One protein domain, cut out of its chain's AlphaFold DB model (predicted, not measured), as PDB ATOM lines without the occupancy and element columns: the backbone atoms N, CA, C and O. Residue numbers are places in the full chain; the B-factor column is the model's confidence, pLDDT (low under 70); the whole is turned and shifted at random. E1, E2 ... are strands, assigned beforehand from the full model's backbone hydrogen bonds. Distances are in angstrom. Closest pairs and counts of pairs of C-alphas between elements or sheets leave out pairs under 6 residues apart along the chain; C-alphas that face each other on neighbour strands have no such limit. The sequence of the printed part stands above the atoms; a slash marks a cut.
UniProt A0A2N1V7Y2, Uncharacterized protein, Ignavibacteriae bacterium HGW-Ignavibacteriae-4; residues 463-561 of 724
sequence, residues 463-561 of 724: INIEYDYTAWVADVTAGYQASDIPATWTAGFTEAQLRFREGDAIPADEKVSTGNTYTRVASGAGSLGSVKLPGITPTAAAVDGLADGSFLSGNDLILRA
ATOM      1  N   ILE A 463     -14.135  48.705  95.993       93.69
ATOM      2  CA  ILE A 463     -15.023  47.641  96.463       93.69
ATOM      3  C   ILE A 463     -16.389  48.272  96.692       93.69
ATOM      4  O   ILE A 463     -16.553  49.023  97.643       93.69
ATOM      5  N   ASN A 464     -17.388  47.924  95.897       93.00
ATOM      6  CA  ASN A 464     -18.753  48.404  96.077       93.00
ATOM      7  C   ASN A 464     -19.650  47.254  96.565       93.00
ATOM      8  O   ASN A 464     -19.516  46.113  96.106       93.00
ATOM      9  N   ILE A 465     -20.530  47.527  97.533       93.38
ATOM     10  CA  ILE A 465     -21.446  46.530  98.106       93.38
ATOM     11  C   ILE A 465     -22.879  46.875  97.695       93.38
ATOM     12  O   ILE A 465     -23.442  47.871  98.146       93.38
ATOM     13  N   GLU A 466     -23.501  46.006  96.897       93.69
ATOM     14  CA  GLU A 466     -24.900  46.147  96.478       93.69
ATOM     15  C   GLU A 466     -25.805  45.094  97.127       93.69
ATOM     16  O   GLU A 466     -25.463  43.914  97.223       93.69
ATOM     17  N   TYR A 467     -27.015  45.493  97.511       93.38
ATOM     18  CA  TYR A 467     -28.076  44.592  97.956       93.38
ATOM     19  C   TYR A 467     -29.457  45.237  97.765       93.38
ATOM     20  O   TYR A 467     -29.625  46.445  97.900       93.38
ATOM     21  N   ASP A 468     -30.494  44.430  97.529       91.88
ATOM     22  CA  ASP A 468     -31.902  44.867  97.638       91.88
ATOM     23  C   ASP A 468     -32.553  44.434  98.967       91.88
ATOM     24  O   ASP A 468     -33.765  44.569  99.161       91.88
ATOM     25  N   TYR A 469     -31.749  43.909  99.895       87.00
ATOM     26  CA  TYR A 469     -32.207  43.446 101.196       87.00
ATOM     27  C   TYR A 469     -32.634  44.582 102.137       87.00
ATOM     28  O   TYR A 469     -31.868  45.500 102.419       87.00
ATOM     29  N   THR A 470     -33.837  44.484 102.714       85.38
ATOM     30  CA  THR A 470     -34.419  45.575 103.529       85.38
ATOM     31  C   THR A 470     -34.000  45.578 105.000       85.38
ATOM     32  O   THR A 470     -34.270  46.545 105.707       85.38
ATOM     33  N   ALA A 471     -33.441  44.474 105.499       89.25
ATOM     34  CA  ALA A 471     -32.935  44.331 106.864       89.25
ATOM     35  C   ALA A 471     -32.028  43.100 106.937       89.25
ATOM     36  O   ALA A 471     -32.466  42.011 106.564       89.25
ATOM     37  N   TRP A 472     -30.803  43.268 107.426       93.31
ATOM     38  CA  TRP A 472     -29.833  42.205 107.694       93.31
ATOM     39  C   TRP A 472     -28.837  42.671 108.765       93.31
ATOM     40  O   TRP A 472     -28.754  43.860 109.066       93.31
ATOM     41  N   VAL A 473     -28.091  41.735 109.346       95.50
ATOM     42  CA  VAL A 473     -26.892  42.036 110.144       95.50
ATOM     43  C   VAL A 473     -25.813  41.072 109.681       95.50
ATOM     44  O   VAL A 473     -26.085  39.871 109.595       95.50
ATOM     45  N   ALA A 474     -24.623  41.566 109.349       96.12
ATOM     46  CA  ALA A 474     -23.555  40.726 108.821       96.12
ATOM     47  C   ALA A 474     -22.170  41.124 109.323       96.12
ATOM     48  O   ALA A 474     -21.860  42.295 109.527       96.12
ATOM     49  N   ASP A 475     -21.316  40.121 109.454       96.94
ATOM     50  CA  ASP A 475     -19.884  40.317 109.490       96.94
ATOM     51  C   ASP A 475     -19.374  40.403 108.049       96.94
ATOM     52  O   ASP A 475     -19.512  39.440 107.287       96.94
ATOM     53  N   VAL A 476     -18.756  41.522 107.679       97.56
ATOM     54  CA  VAL A 476     -18.167  41.708 106.347       97.56
ATOM     55  C   VAL A 476     -16.652  41.614 106.454       97.56
ATOM     56  O   VAL A 476     -16.037  42.266 107.298       97.56
ATOM     57  N   THR A 477     -16.055  40.796 105.591       97.94
ATOM     58  CA  THR A 477     -14.610  40.661 105.400       97.94
ATOM     59  C   THR A 477     -14.269  41.079 103.978       97.94
ATOM     60  O   THR A 477     -14.753  40.461 103.032       97.94
ATOM     61  N   ALA A 478     -13.434  42.102 103.826       97.44
ATOM     62  CA  ALA A 478     -12.905  42.541 102.540       97.44
ATOM     63  C   ALA A 478     -11.492  41.975 102.352       97.44
ATOM     64  O   ALA A 478     -10.627  42.189 103.206       97.44
ATOM     65  N   GLY A 479     -11.271  41.242 101.259       96.25
ATOM     66  CA  GLY A 479      -9.983  40.659 100.888       96.25
ATOM     67  C   GLY A 479      -9.300  41.437  99.763       96.25
ATOM     68  O   GLY A 479      -9.945  41.786  98.775       96.25
ATOM     69  N   TYR A 480      -7.996  41.671  99.897       94.94
ATOM     70  CA  TYR A 480      -7.171  42.447  98.961       94.94
ATOM     71  C   TYR A 480      -5.837  41.739  98.683       94.94
ATOM     72  O   TYR A 480      -5.378  40.913  99.479       94.94
ATOM     73  N   GLN A 481      -5.200  42.041  97.552       92.56
ATOM     74  CA  GLN A 481      -3.878  41.505  97.229       92.56
ATOM     75  C   GLN A 481      -2.753  42.399  97.773       92.56
ATOM     76  O   GLN A 481      -2.938  43.587  98.015       92.56
ATOM     77  N   ALA A 482      -1.541  41.851  97.893       90.81
ATOM     78  CA  ALA A 482      -0.356  42.639  98.255       90.81
ATOM     79  C   ALA A 482       0.041  43.683  97.188       90.81
ATOM     80  O   ALA A 482       0.771  44.621  97.497       90.81
ATOM     81  N   SER A 483      -0.422  43.525  95.942       90.19
ATOM     82  CA  SER A 483      -0.314  44.534  94.878       90.19
ATOM     83  C   SER A 483      -1.208  45.749  95.105       90.19
ATOM     84  O   SER A 483      -0.878  46.824  94.621       90.19
ATOM     85  N   ASP A 484      -2.302  45.572  95.847       91.44
ATOM     86  CA  ASP A 484      -3.301  46.604  96.111       91.44
ATOM     87  C   ASP A 484      -2.812  47.541  97.243       91.44
ATOM     88  O   ASP A 484      -3.427  48.560  97.534       91.44
ATOM     89  N   ILE A 485      -1.696  47.224  97.915       90.00
ATOM     90  CA  ILE A 485      -1.060  48.123  98.886       90.00
ATOM     91  C   ILE A 485      -0.241  49.192  98.141       90.00
ATOM     92  O   ILE A 485       0.680  48.836  97.399       90.00
ATOM     93  N   PRO A 486      -0.479  50.500  98.376       84.81
ATOM     94  CA  PRO A 486       0.273  51.562  97.727       84.81
ATOM     95  C   PRO A 486       1.781  51.444  97.902       84.81
ATOM     96  O   PRO A 486       2.305  51.232  98.999       84.81
ATOM     97  N   ALA A 487       2.502  51.737  96.822       83.00
ATOM     98  CA  ALA A 487       3.961  51.703  96.786       83.00
ATOM     99  C   ALA A 487       4.650  52.654  97.792       83.00
ATOM    100  O   ALA A 487       5.863  52.557  97.998       83.00
ATOM    101  N   THR A 488       3.936  53.612  98.397       85.00
ATOM    102  CA  THR A 488       4.464  54.484  99.457       85.00
ATOM    103  C   THR A 488       3.358  54.947 100.408       85.00
ATOM    104  O   THR A 488       2.778  56.019 100.239       85.00
ATOM    105  N   TRP A 489       3.115  54.172 101.463       87.38
ATOM    106  CA  TRP A 489       2.364  54.659 102.618       87.38
ATOM    107  C   TRP A 489       3.114  55.737 103.406       87.38
ATOM    108  O   TRP A 489       4.349  55.772 103.459       87.38
ATOM    109  N   THR A 490       2.346  56.600 104.072       88.44
ATOM    110  CA  THR A 490       2.870  57.544 105.065       88.44
ATOM    111  C   THR A 490       3.621  56.784 106.162       88.44
ATOM    112  O   THR A 490       3.174  55.741 106.642       88.44
ATOM    113  N   ALA A 491       4.779  57.305 106.572       85.81
ATOM    114  CA  ALA A 491       5.647  56.639 107.539       85.81
ATOM    115  C   ALA A 491       4.911  56.327 108.856       85.81
ATOM    116  O   ALA A 491       4.402  57.228 109.520       85.81
ATOM    117  N   GLY A 492       4.898  55.046 109.237       82.44
ATOM    118  CA  GLY A 492       4.200  54.542 110.422       82.44
ATOM    119  C   GLY A 492       2.804  53.971 110.154       82.44
ATOM    120  O   GLY A 492       2.218  53.413 111.080       82.44
ATOM    121  N   PHE A 493       2.274  54.068 108.928       89.00
ATOM    122  CA  PHE A 493       1.000  53.435 108.572       89.00
ATOM    123  C   PHE A 493       1.228  51.979 108.145       89.00
ATOM    124  O   PHE A 493       2.232  51.659 107.505       89.00
ATOM    125  N   THR A 494       0.330  51.084 108.563       89.88
ATOM    126  CA  THR A 494       0.470  49.625 108.415       89.88
ATOM    127  C   THR A 494      -0.880  48.935 108.198       89.88
ATOM    128  O   THR A 494      -1.923  49.447 108.610       89.88
ATOM    129  N   GLU A 495      -0.865  47.717 107.644       92.94
ATOM    130  CA  GLU A 495      -2.071  46.897 107.420       92.94
ATOM    131  C   GLU A 495      -2.829  46.600 108.726       92.94
ATOM    132  O   GLU A 495      -4.055  46.500 108.744       92.94
ATOM    133  N   ALA A 496      -2.114  46.559 109.857       90.31
ATOM    134  CA  ALA A 496      -2.682  46.396 111.194       90.31
ATOM    135  C   ALA A 496      -3.604  47.555 111.638       90.31
ATOM    136  O   ALA A 496      -4.322  47.413 112.628       90.31
ATOM    137  N   GLN A 497      -3.609  48.681 110.915       90.12
ATOM    138  CA  GLN A 497      -4.447  49.856 111.181       90.12
ATOM    139  C   GLN A 497      -5.591  50.030 110.165       90.12
ATOM    140  O   GLN A 497      -6.344  50.995 110.288       90.12
ATOM    141  N   LEU A 498      -5.746  49.146 109.171       93.75
ATOM    142  CA  LEU A 498      -6.779  49.296 108.138       93.75
ATOM    143  C   LEU A 498      -8.195  49.276 108.728       93.75
ATOM    144  O   LEU A 498      -8.526  48.432 109.562       93.75
ATOM    145  N   ARG A 499      -9.052  50.200 108.304       92.81
ATOM    146  CA  ARG A 499     -10.447  50.306 108.758       92.81
ATOM    147  C   ARG A 499     -11.375  50.431 107.574       92.81
ATOM    148  O   ARG A 499     -10.961  50.918 106.525       92.81
ATOM    149  N   PHE A 500     -12.615  50.014 107.778       95.12
ATOM    150  CA  PHE A 500     -13.679  50.234 106.822       95.12
ATOM    151  C   PHE A 500     -14.105  51.694 106.873       95.12
ATOM    152  O   PHE A 500     -14.342  52.265 107.944       95.12
ATOM    153  N   ARG A 501     -14.197  52.284 105.693       93.50
ATOM    154  CA  ARG A 501     -14.833  53.564 105.462       93.50
ATOM    155  C   ARG A 501     -15.823  53.441 104.325       93.50
ATOM    156  O   ARG A 501     -15.611  52.644 103.420       93.50
ATOM    157  N   GLU A 502     -16.882  54.222 104.404       93.06
ATOM    158  CA  GLU A 502     -17.873  54.338 103.349       93.06
ATOM    159  C   GLU A 502     -17.637  55.657 102.616       93.06
ATOM    160  O   GLU A 502     -17.504  56.706 103.249       93.06
ATOM    161  N   GLY A 503     -17.504  55.589 101.295       89.12
ATOM    162  CA  GLY A 503     -17.406  56.745 100.412       89.12
ATOM    163  C   GLY A 503     -18.604  56.806  99.474       89.12
ATOM    164  O   GLY A 503     -19.088  55.770  99.013       89.12
ATOM    165  N   ASP A 504     -19.067  58.019  99.181       82.88
ATOM    166  CA  ASP A 504     -20.032  58.265  98.113       82.88
ATOM    167  C   ASP A 504     -19.333  58.834  96.860       82.88
ATOM    168  O   ASP A 504     -18.106  58.920  96.767       82.88
ATOM    169  N   ALA A 505     -20.112  59.223  95.848       68.69
ATOM    170  CA  ALA A 505     -19.582  59.808  94.609       68.69
ATOM    171  C   ALA A 505     -19.073  61.265  94.766       68.69
ATOM    172  O   ALA A 505     -18.694  61.909  93.781       68.69
ATOM    173  N   ILE A 506     -19.105  61.813  95.981       67.56
ATOM    174  CA  ILE A 506     -18.586  63.122  96.382       67.56
ATOM    175  C   ILE A 506     -17.324  62.834  97.233       67.56
ATOM    176  O   ILE A 506     -17.183  61.740  97.762       67.56
ATOM    177  N   PRO A 507     -16.343  63.747  97.382       65.06
ATOM    178  CA  PRO A 507     -15.174  63.510  98.247       65.06
ATOM    179  C   PRO A 507     -15.500  63.528  99.761       65.06
ATOM    180  O   PRO A 507     -14.719  64.048 100.562       65.06
ATOM    181  N   ALA A 508     -16.680  63.041 100.153       78.06
ATOM    182  CA  ALA A 508     -17.024  62.722 101.526       78.06
ATOM    183  C   ALA A 508     -16.676  61.250 101.789       78.06
ATOM    184  O   ALA A 508     -16.841  60.381 100.931       78.06
ATOM    185  N   ASP A 509     -16.160  60.968 102.979       88.62
ATOM    186  CA  ASP A 509     -15.997  59.605 103.463       88.62
ATOM    187  C   ASP A 509     -16.208  59.557 104.970       88.62
ATOM    188  O   ASP A 509     -15.833  60.481 105.702       88.62
ATOM    189  N   GLU A 510     -16.785  58.461 105.436       89.12
ATOM    190  CA  GLU A 510     -17.099  58.260 106.839       89.12
ATOM    191  C   GLU A 510     -16.616  56.906 107.348       89.12
ATOM    192  O   GLU A 510     -16.190  56.045 106.584       89.12
ATOM    193  N   LYS A 511     -16.556  56.741 108.670       91.00
ATOM    194  CA  LYS A 511     -15.973  55.545 109.290       91.00
ATOM    195  C   LYS A 511     -17.077  54.539 109.587       91.00
ATOM    196  O   LYS A 511     -17.951  54.843 110.390       91.00
ATOM    197  N   VAL A 512     -16.970  53.327 109.045       92.19
ATOM    198  CA  VAL A 512     -17.890  52.247 109.415       92.19
ATOM    199  C   VAL A 512     -17.465  51.698 110.780       92.19
ATOM    200  O   VAL A 512     -16.345  51.206 110.961       92.19
ATOM    201  N   SER A 513     -18.355  51.819 111.760       89.25
ATOM    202  CA  SER A 513     -18.059  51.650 113.181       89.25
ATOM    203  C   SER A 513     -19.224  50.992 113.920       89.25
ATOM    204  O   SER A 513     -20.190  51.638 114.316       89.25
ATOM    205  N   THR A 514     -19.120  49.683 114.149       90.12
ATOM    206  CA  THR A 514     -20.194  48.862 114.740       90.12
ATOM    207  C   THR A 514     -20.058  48.649 116.253       90.12
ATOM    208  O   THR A 514     -20.863  47.930 116.844       90.12
ATOM    209  N   GLY A 515     -19.021  49.204 116.893       87.31
ATOM    210  CA  GLY A 515     -18.666  48.902 118.287       87.31
ATOM    211  C   GLY A 515     -17.982  47.540 118.481       87.31
ATOM    212  O   GLY A 515     -17.716  47.150 119.616       87.31
ATOM    213  N   ASN A 516     -17.690  46.809 117.398       91.12
ATOM    214  CA  ASN A 516     -16.978  45.529 117.432       91.12
ATOM    215  C   ASN A 516     -15.510  45.682 117.013       91.12
ATOM    216  O   ASN A 516     -15.163  46.527 116.189       91.12
ATOM    217  N   THR A 517     -14.648  44.807 117.534       90.88
ATOM    218  CA  THR A 517     -13.225  44.792 117.182       90.88
ATOM    219  C   THR A 517     -12.995  44.306 115.752       90.88
ATOM    220  O   THR A 517     -13.436  43.224 115.360       90.88
ATOM    221  N   TYR A 518     -12.216  45.074 114.991       93.69
ATOM    222  CA  TYR A 518     -11.705  44.662 113.688       93.69
ATOM    223  C   TYR A 518     -10.756  43.458 113.801       93.69
ATOM    224  O   TYR A 518      -9.799  43.483 114.577       93.69
ATOM    225  N   THR A 519     -10.947  42.440 112.958       95.88
ATOM    226  CA  THR A 519      -9.931  41.396 112.715       95.88
ATOM    227  C   THR A 519      -9.178  41.718 111.428       95.88
ATOM    228  O   THR A 519      -9.796  42.117 110.444       95.88
ATOM    229  N   ARG A 520      -7.850  41.574 111.423       95.25
ATOM    230  CA  ARG A 520      -6.993  41.956 110.290       95.25
ATOM    231  C   ARG A 520      -5.969  40.871 109.991       95.25
ATOM    232  O   ARG A 520      -5.365  40.328 110.915       95.25
ATOM    233  N   VAL A 521      -5.746  40.609 108.710       96.56
ATOM    234  CA  VAL A 521      -4.671  39.759 108.193       96.56
ATOM    235  C   VAL A 521      -3.881  40.597 107.195       96.56
ATOM    236  O   VAL A 521      -4.462  41.152 106.266       96.56
ATOM    237  N   ALA A 522      -2.573  40.722 107.409       94.50
ATOM    238  CA  ALA A 522      -1.688  41.380 106.453       94.50
ATOM    239  C   ALA A 522      -1.542  40.517 105.192       94.50
ATOM    240  O   ALA A 522      -1.453  39.289 105.278       94.50
ATOM    241  N   SER A 523      -1.512  41.168 104.037       94.06
ATOM    242  CA  SER A 523      -1.212  40.554 102.751       94.06
ATOM    243  C   SER A 523       0.243  40.078 102.676       94.06
ATOM    244  O   SER A 523       1.096  40.395 103.509       94.06
ATOM    245  N   GLY A 524       0.545  39.263 101.667       87.69
ATOM    246  CA  GLY A 524       1.892  38.750 101.457       87.69
ATOM    247  C   GLY A 524       2.122  38.260 100.035       87.69
ATOM    248  O   GLY A 524       1.204  38.156  99.221       87.69
ATOM    249  N   ALA A 525       3.377  37.937  99.726       79.81
ATOM    250  CA  ALA A 525       3.745  37.373  98.432       79.81
ATOM    251  C   ALA A 525       3.088  35.990  98.250       79.81
ATOM    252  O   ALA A 525       3.564  34.997  98.800       79.81
ATOM    253  N   GLY A 526       1.994  35.941  97.483       77.75
ATOM    254  CA  GLY A 526       1.181  34.734  97.302       77.75
ATOM    255  C   GLY A 526       0.129  34.492  98.392       77.75
ATOM    256  O   GLY A 526      -0.317  33.359  98.537       77.75
ATOM    257  N   SER A 527      -0.263  35.518  99.159       88.38
ATOM    258  CA  SER A 527      -1.367  35.428 100.126       88.38
ATOM    259  C   SER A 527      -2.184  36.719 100.193       88.38
ATOM    260  O   SER A 527      -1.621  37.805 100.341       88.38
ATOM    261  N   LEU A 528      -3.510  36.596 100.126       92.94
ATOM    262  CA  LEU A 528      -4.440  37.712 100.307       92.94
ATOM    263  C   LEU A 528      -4.355  38.288 101.729       92.94
ATOM    264  O   LEU A 528      -4.256  37.541 102.705       92.94
ATOM    265  N   GLY A 529      -4.430  39.613 101.837       96.00
ATOM    266  CA  GLY A 529      -4.728  40.300 103.090       96.00
ATOM    267  C   GLY A 529      -6.238  40.418 103.284       96.00
ATOM    268  O   GLY A 529      -7.013  40.259 102.337       96.00
ATOM    269  N   SER A 530      -6.677  40.693 104.510       97.31
ATOM    270  CA  SER A 530      -8.089  40.950 104.785       97.31
ATOM    271  C   SER A 530      -8.339  41.851 105.989       97.31
ATOM    272  O   SER A 530      -7.527  41.956 106.913       97.31
ATOM    273  N   VAL A 531      -9.501  42.499 105.979       97.69
ATOM    274  CA  VAL A 531     -10.053  43.251 107.110       97.69
ATOM    275  C   VAL A 531     -11.491  42.792 107.314       97.69
ATOM    276  O   VAL A 531     -12.265  42.774 106.363       97.69
ATOM    277  N   LYS A 532     -11.843  42.419 108.546       97.69
ATOM    278  CA  LYS A 532     -13.188  42.000 108.956       97.69
ATOM    279  C   LYS A 532     -13.748  42.954 110.004       97.69
ATOM    280  O   LYS A 532     -13.101  43.160 111.033       97.69
ATOM    281  N   LEU A 533     -14.977  43.426 109.792       96.81
ATOM    282  CA  LEU A 533     -15.780  44.144 110.784       96.81
ATOM    283  C   LEU A 533     -17.087  43.376 111.066       96.81
ATOM    284  O   LEU A 533     -17.897  43.196 110.153       96.81
ATOM    285  N   PRO A 534     -17.306  42.899 112.306       96.94
ATOM    286  CA  PRO A 534     -18.565  42.271 112.699       96.94
ATOM    287  C   PRO A 534     -19.733  43.257 112.812       96.94
ATOM    288  O   PRO A 534     -19.542  44.395 113.238       96.94
ATOM    289  N   GLY A 535     -20.953  42.791 112.534       95.31
ATOM    290  CA  GLY A 535     -22.189  43.489 112.915       95.31
ATOM    291  C   GLY A 535     -22.607  44.711 112.084       95.31
ATOM    292  O   GLY A 535     -23.293  45.576 112.622       95.31
ATOM    293  N   ILE A 536     -22.222  44.799 110.806       96.12
ATOM    294  CA  ILE A 536     -22.699  45.849 109.885       96.12
ATOM    295  C   ILE A 536     -24.192  45.641 109.589       96.12
ATOM    296  O   ILE A 536     -24.678  44.506 109.557       96.12
ATOM    297  N   THR A 537     -24.913  46.741 109.367       95.06
ATOM    298  CA  THR A 537     -26.354  46.779 109.064       95.06
ATOM    299  C   THR A 537     -26.648  47.612 107.806       95.06
ATOM    300  O   THR A 537     -25.844  48.470 107.456       95.06
ATOM    301  N   PRO A 538     -27.773  47.408 107.096       93.00
ATOM    302  CA  PRO A 538     -28.145  48.269 105.977       93.00
ATOM    303  C   PRO A 538     -28.696  49.614 106.460       93.00
ATOM    304  O   PRO A 538     -29.503  49.652 107.390       93.00
ATOM    305  N   THR A 539     -28.361  50.698 105.761       91.19
ATOM    306  CA  THR A 539     -29.026  52.001 105.913       91.19
ATOM    307  C   THR A 539     -29.643  52.499 104.604       91.19
ATOM    308  O   THR A 539     -29.496  51.894 103.542       91.19
ATOM    309  N   ALA A 540     -30.398  53.591 104.722       87.69
ATOM    310  CA  ALA A 540     -30.860  54.449 103.632       87.69
ATOM    311  C   ALA A 540     -30.396  55.913 103.823       87.69
ATOM    312  O   ALA A 540     -30.817  56.795 103.074       87.69
ATOM    313  N   ALA A 541     -29.583  56.179 104.853       85.75
ATOM    314  CA  ALA A 541     -28.862  57.436 105.010       85.75
ATOM    315  C   ALA A 541     -27.744  57.522 103.960       85.75
ATOM    316  O   ALA A 541     -27.221  56.497 103.531       85.75
ATOM    317  N   ALA A 542     -27.420  58.741 103.536       85.00
ATOM    318  CA  ALA A 542     -26.242  59.013 102.722       85.00
ATOM    319  C   ALA A 542     -25.075  59.406 103.635       85.00
ATOM    320  O   ALA A 542     -25.328  59.922 104.725       85.00
ATOM    321  N   VAL A 543     -23.846  59.225 103.144       86.81
ATOM    322  CA  VAL A 543     -22.609  59.612 103.835       86.81
ATOM    323  C   VAL A 543     -22.690  61.072 104.290       86.81
ATOM    324  O   VAL A 543     -22.900  61.978 103.478       86.81
ATOM    325  N   ASP A 544     -22.522  61.306 105.589       82.81
ATOM    326  CA  ASP A 544     -22.511  62.634 106.210       82.81
ATOM    327  C   ASP A 544     -21.196  62.955 106.951       82.81
ATOM    328  O   ASP A 544     -20.963  64.104 107.346       82.81
ATOM    329  N   GLY A 545     -20.294  61.971 107.059       81.56
ATOM    330  CA  GLY A 545     -18.988  62.101 107.706       81.56
ATOM    331  C   GLY A 545     -18.980  61.682 109.180       81.56
ATOM    332  O   GLY A 545     -17.934  61.784 109.838       81.56
ATOM    333  N   LEU A 546     -20.109  61.224 109.726       81.06
ATOM    334  CA  LEU A 546     -20.207  60.653 111.065       81.06
ATOM    335  C   LEU A 546     -19.905  59.146 111.050       81.06
ATOM    336  O   LEU A 546     -19.977  58.461 110.043       81.06
ATOM    337  N   ALA A 547     -19.432  58.632 112.184       82.56
ATOM    338  CA  ALA A 547     -19.021  57.235 112.282       82.56
ATOM    339  C   ALA A 547     -20.210  56.354 112.674       82.56
ATOM    340  O   ALA A 547     -20.645  56.427 113.828       82.56
ATOM    341  N   ASP A 548     -20.656  55.519 111.735       85.69
ATOM    342  CA  ASP A 548     -21.935  54.809 111.778       85.69
ATOM    343  C   ASP A 548     -21.762  53.286 111.628       85.69
ATOM    344  O   ASP A 548     -20.859  52.785 110.960       85.69
ATOM    345  N   GLY A 549     -22.641  52.512 112.272       87.31
ATOM    346  CA  GLY A 549     -22.622  51.037 112.256       87.31
ATOM    347  C   GLY A 549     -23.337  50.404 111.056       87.31
ATOM    348  O   GLY A 549     -23.678  49.216 111.084       87.31
ATOM    349  N   SER A 550     -23.627  51.202 110.035       91.25
ATOM    350  CA  SER A 550     -24.395  50.809 108.859       91.25
ATOM    351  C   SER A 550     -23.639  51.076 107.563       91.25
ATOM    352  O   SER A 550     -22.606  51.731 107.590       91.25
ATOM    353  N   PHE A 551     -24.153  50.537 106.459       93.25
ATOM    354  CA  PHE A 551     -23.641  50.751 105.109       93.25
ATOM    355  C   PHE A 551     -24.803  50.986 104.133       93.25
ATOM    356  O   PHE A 551     -25.862  50.376 104.323       93.25
ATOM    357  N   LEU A 552     -24.654  51.847 103.122       92.81
ATOM    358  CA  LEU A 552     -25.644  52.057 102.058       92.81
ATOM    359  C   LEU A 552     -25.328  51.190 100.829       92.81
ATOM    360  O   LEU A 552     -24.202  51.146 100.338       92.81
ATOM    361  N   SER A 553     -26.346  50.527 100.275       93.12
ATOM    362  CA  SER A 553     -26.202  49.773  99.023       93.12
ATOM    363  C   SER A 553     -25.764  50.687  97.876       93.12
ATOM    364  O   SER A 553     -26.466  51.648  97.558       93.12
ATOM    365  N   GLY A 554     -24.685  50.317  97.190       90.06
ATOM    366  CA  GLY A 554     -24.145  51.068  96.057       90.06
ATOM    367  C   GLY A 554     -23.079  52.105  96.424       90.06
ATOM    368  O   GLY A 554     -22.612  52.797  95.521       90.06
ATOM    369  N   ASN A 555     -22.682  52.213  97.697       91.50
ATOM    370  CA  ASN A 555     -21.531  53.013  98.124       91.50
ATOM    371  C   ASN A 555     -20.232  52.188  98.161       91.50
ATOM    372  O   ASN A 555     -20.251  50.950  98.200       91.50
ATOM    373  N   ASP A 556     -19.100  52.891  98.172       91.88
ATOM    374  CA  ASP A 556     -17.775  52.280  98.093       91.88
ATOM    375  C   ASP A 556     -17.198  52.009  99.492       91.88
ATOM    376  O   ASP A 556     -17.144  52.884 100.358       91.88
ATOM    377  N   LEU A 557     -16.708  50.789  99.703       94.38
ATOM    378  CA  LEU A 557     -15.992  50.340 100.890       94.38
ATOM    379  C   LEU A 557     -14.483  50.580 100.726       94.38
ATOM    380  O   LEU A 557     -13.768  49.811 100.085       94.38
ATOM    381  N   ILE A 558     -13.983  51.621 101.382       93.81
ATOM    382  CA  ILE A 558     -12.572  52.013 101.383       93.81
ATOM    383  C   ILE A 558     -11.850  51.343 102.563       93.81
ATOM    384  O   ILE A 558     -12.323  51.375 103.702       93.81
ATOM    385  N   LEU A 559     -10.664  50.778 102.314       94.88
ATOM    386  CA  LEU A 559      -9.785  50.225 103.351       94.88
ATOM    387  C   LEU A 559      -8.668  51.228 103.681       94.88
ATOM    388  O   LEU A 559      -7.665  51.289 102.974       94.88
ATOM    389  N   ARG A 560      -8.833  52.009 104.757       92.81
ATOM    390  CA  ARG A 560      -7.962  53.155 105.100       92.81
ATOM    391  C   ARG A 560      -7.050  52.892 106.300       92.81
ATOM    392  O   ARG A 560      -7.539  52.553 107.380       92.81
ATOM    393  N   ALA A 561      -5.738  53.082 106.139       91.19
ATOM    394  CA  ALA A 561      -4.742  52.983 107.211       91.19
ATOM    395  C   ALA A 561      -4.482  54.330 107.926       91.19
ATOM    396  O   ALA A 561      -4.958  55.393 107.521       91.19
TER     397      ALA A 561
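AT A GLANCE: This is residues 463 to 561 of the 724 residues of an uncharacterized protein of Ignavibacteriae bacterium HGW-Ignavibacteriae-4 (UniProt A0A2N1V7Y2). Two small sheets lie only partly face to face as a sandwich, their strands crossed: in one, the long bent strand E6 has E2 along one side and the short E5 and E7 on the other, and the second is the three-stranded sheet E4 E3 E8. E1 passes by E8, and a long loop, residues 481 to 498, leads from E2 across to E3. The printed part has 99 residues, with no named helix and eight named strands, E1 to E8 in order along it, which hold 43 residues, under half; the class is all strand. The sheet E4 E3 E8 is antiparallel throughout, while the branched sheet is mixed. The whole is compact, with a radius of gyration of the C-alphas of 13.7 A, and elongated, with spans of 39 by 26 by 23 A.

HOW THE PARTS SIT: E1, residues 463 to 467, pairs with no named strand. E2, residues 473 to 480, is the antiparallel neighbour of E6, residues 529 to 539, with N 478 and O 531 at 2.9 A. E6 bends by 73 degrees at residue 535. On the other side of E6 from E2 lie E5, residues 519 to 521, which forms a hairpin with it, N 532 and O 519 at 2.8 A, and E7, residues 550 to 552, parallel to it, N 551 and O 537 at 2.9 A. This branched sheet is strongly twisted, only just, with C-alphas up to 4.3 A off its best plane. E3, residues 499 to 503, forms a hairpin with E4, residues 509 to 511, with N 510 and O 502 at 2.9 A. E3 is also antiparallel to E8, residues 556 to 560, with N 558 and O 501 at 2.8 A. The facing parts of the two sheets are 10.0 A centre to centre, their best planes 43 degrees apart and their strands at 68 degrees. The closest C-alphas of E3 and E6, Arg 499 and Val 531, are 7.3 A apart; those of E1 and E8, Asn 464 and Asp 556, are 4.5 A apart.

IN THESE COORDINATES: E1 begins at C-alpha 463 (-15.023, 47.641, 96.463). E2 is 22.7 A long. E6 is 27.1 A from C-alpha 529 (-4.728, 40.300, 103.090) to C-alpha 539. E8 ends at C-alpha 560 (-7.962, 53.155, 105.100).

THE WHOLE: The C-alphas farthest apart, Thr 470 and Ala 491, are 41.8 A apart. The printed part has no cut. The link E2 to E3, 18 residues, is long. Residues 505 to 507 have pLDDT under 70; the mean of the printed part is 90.2.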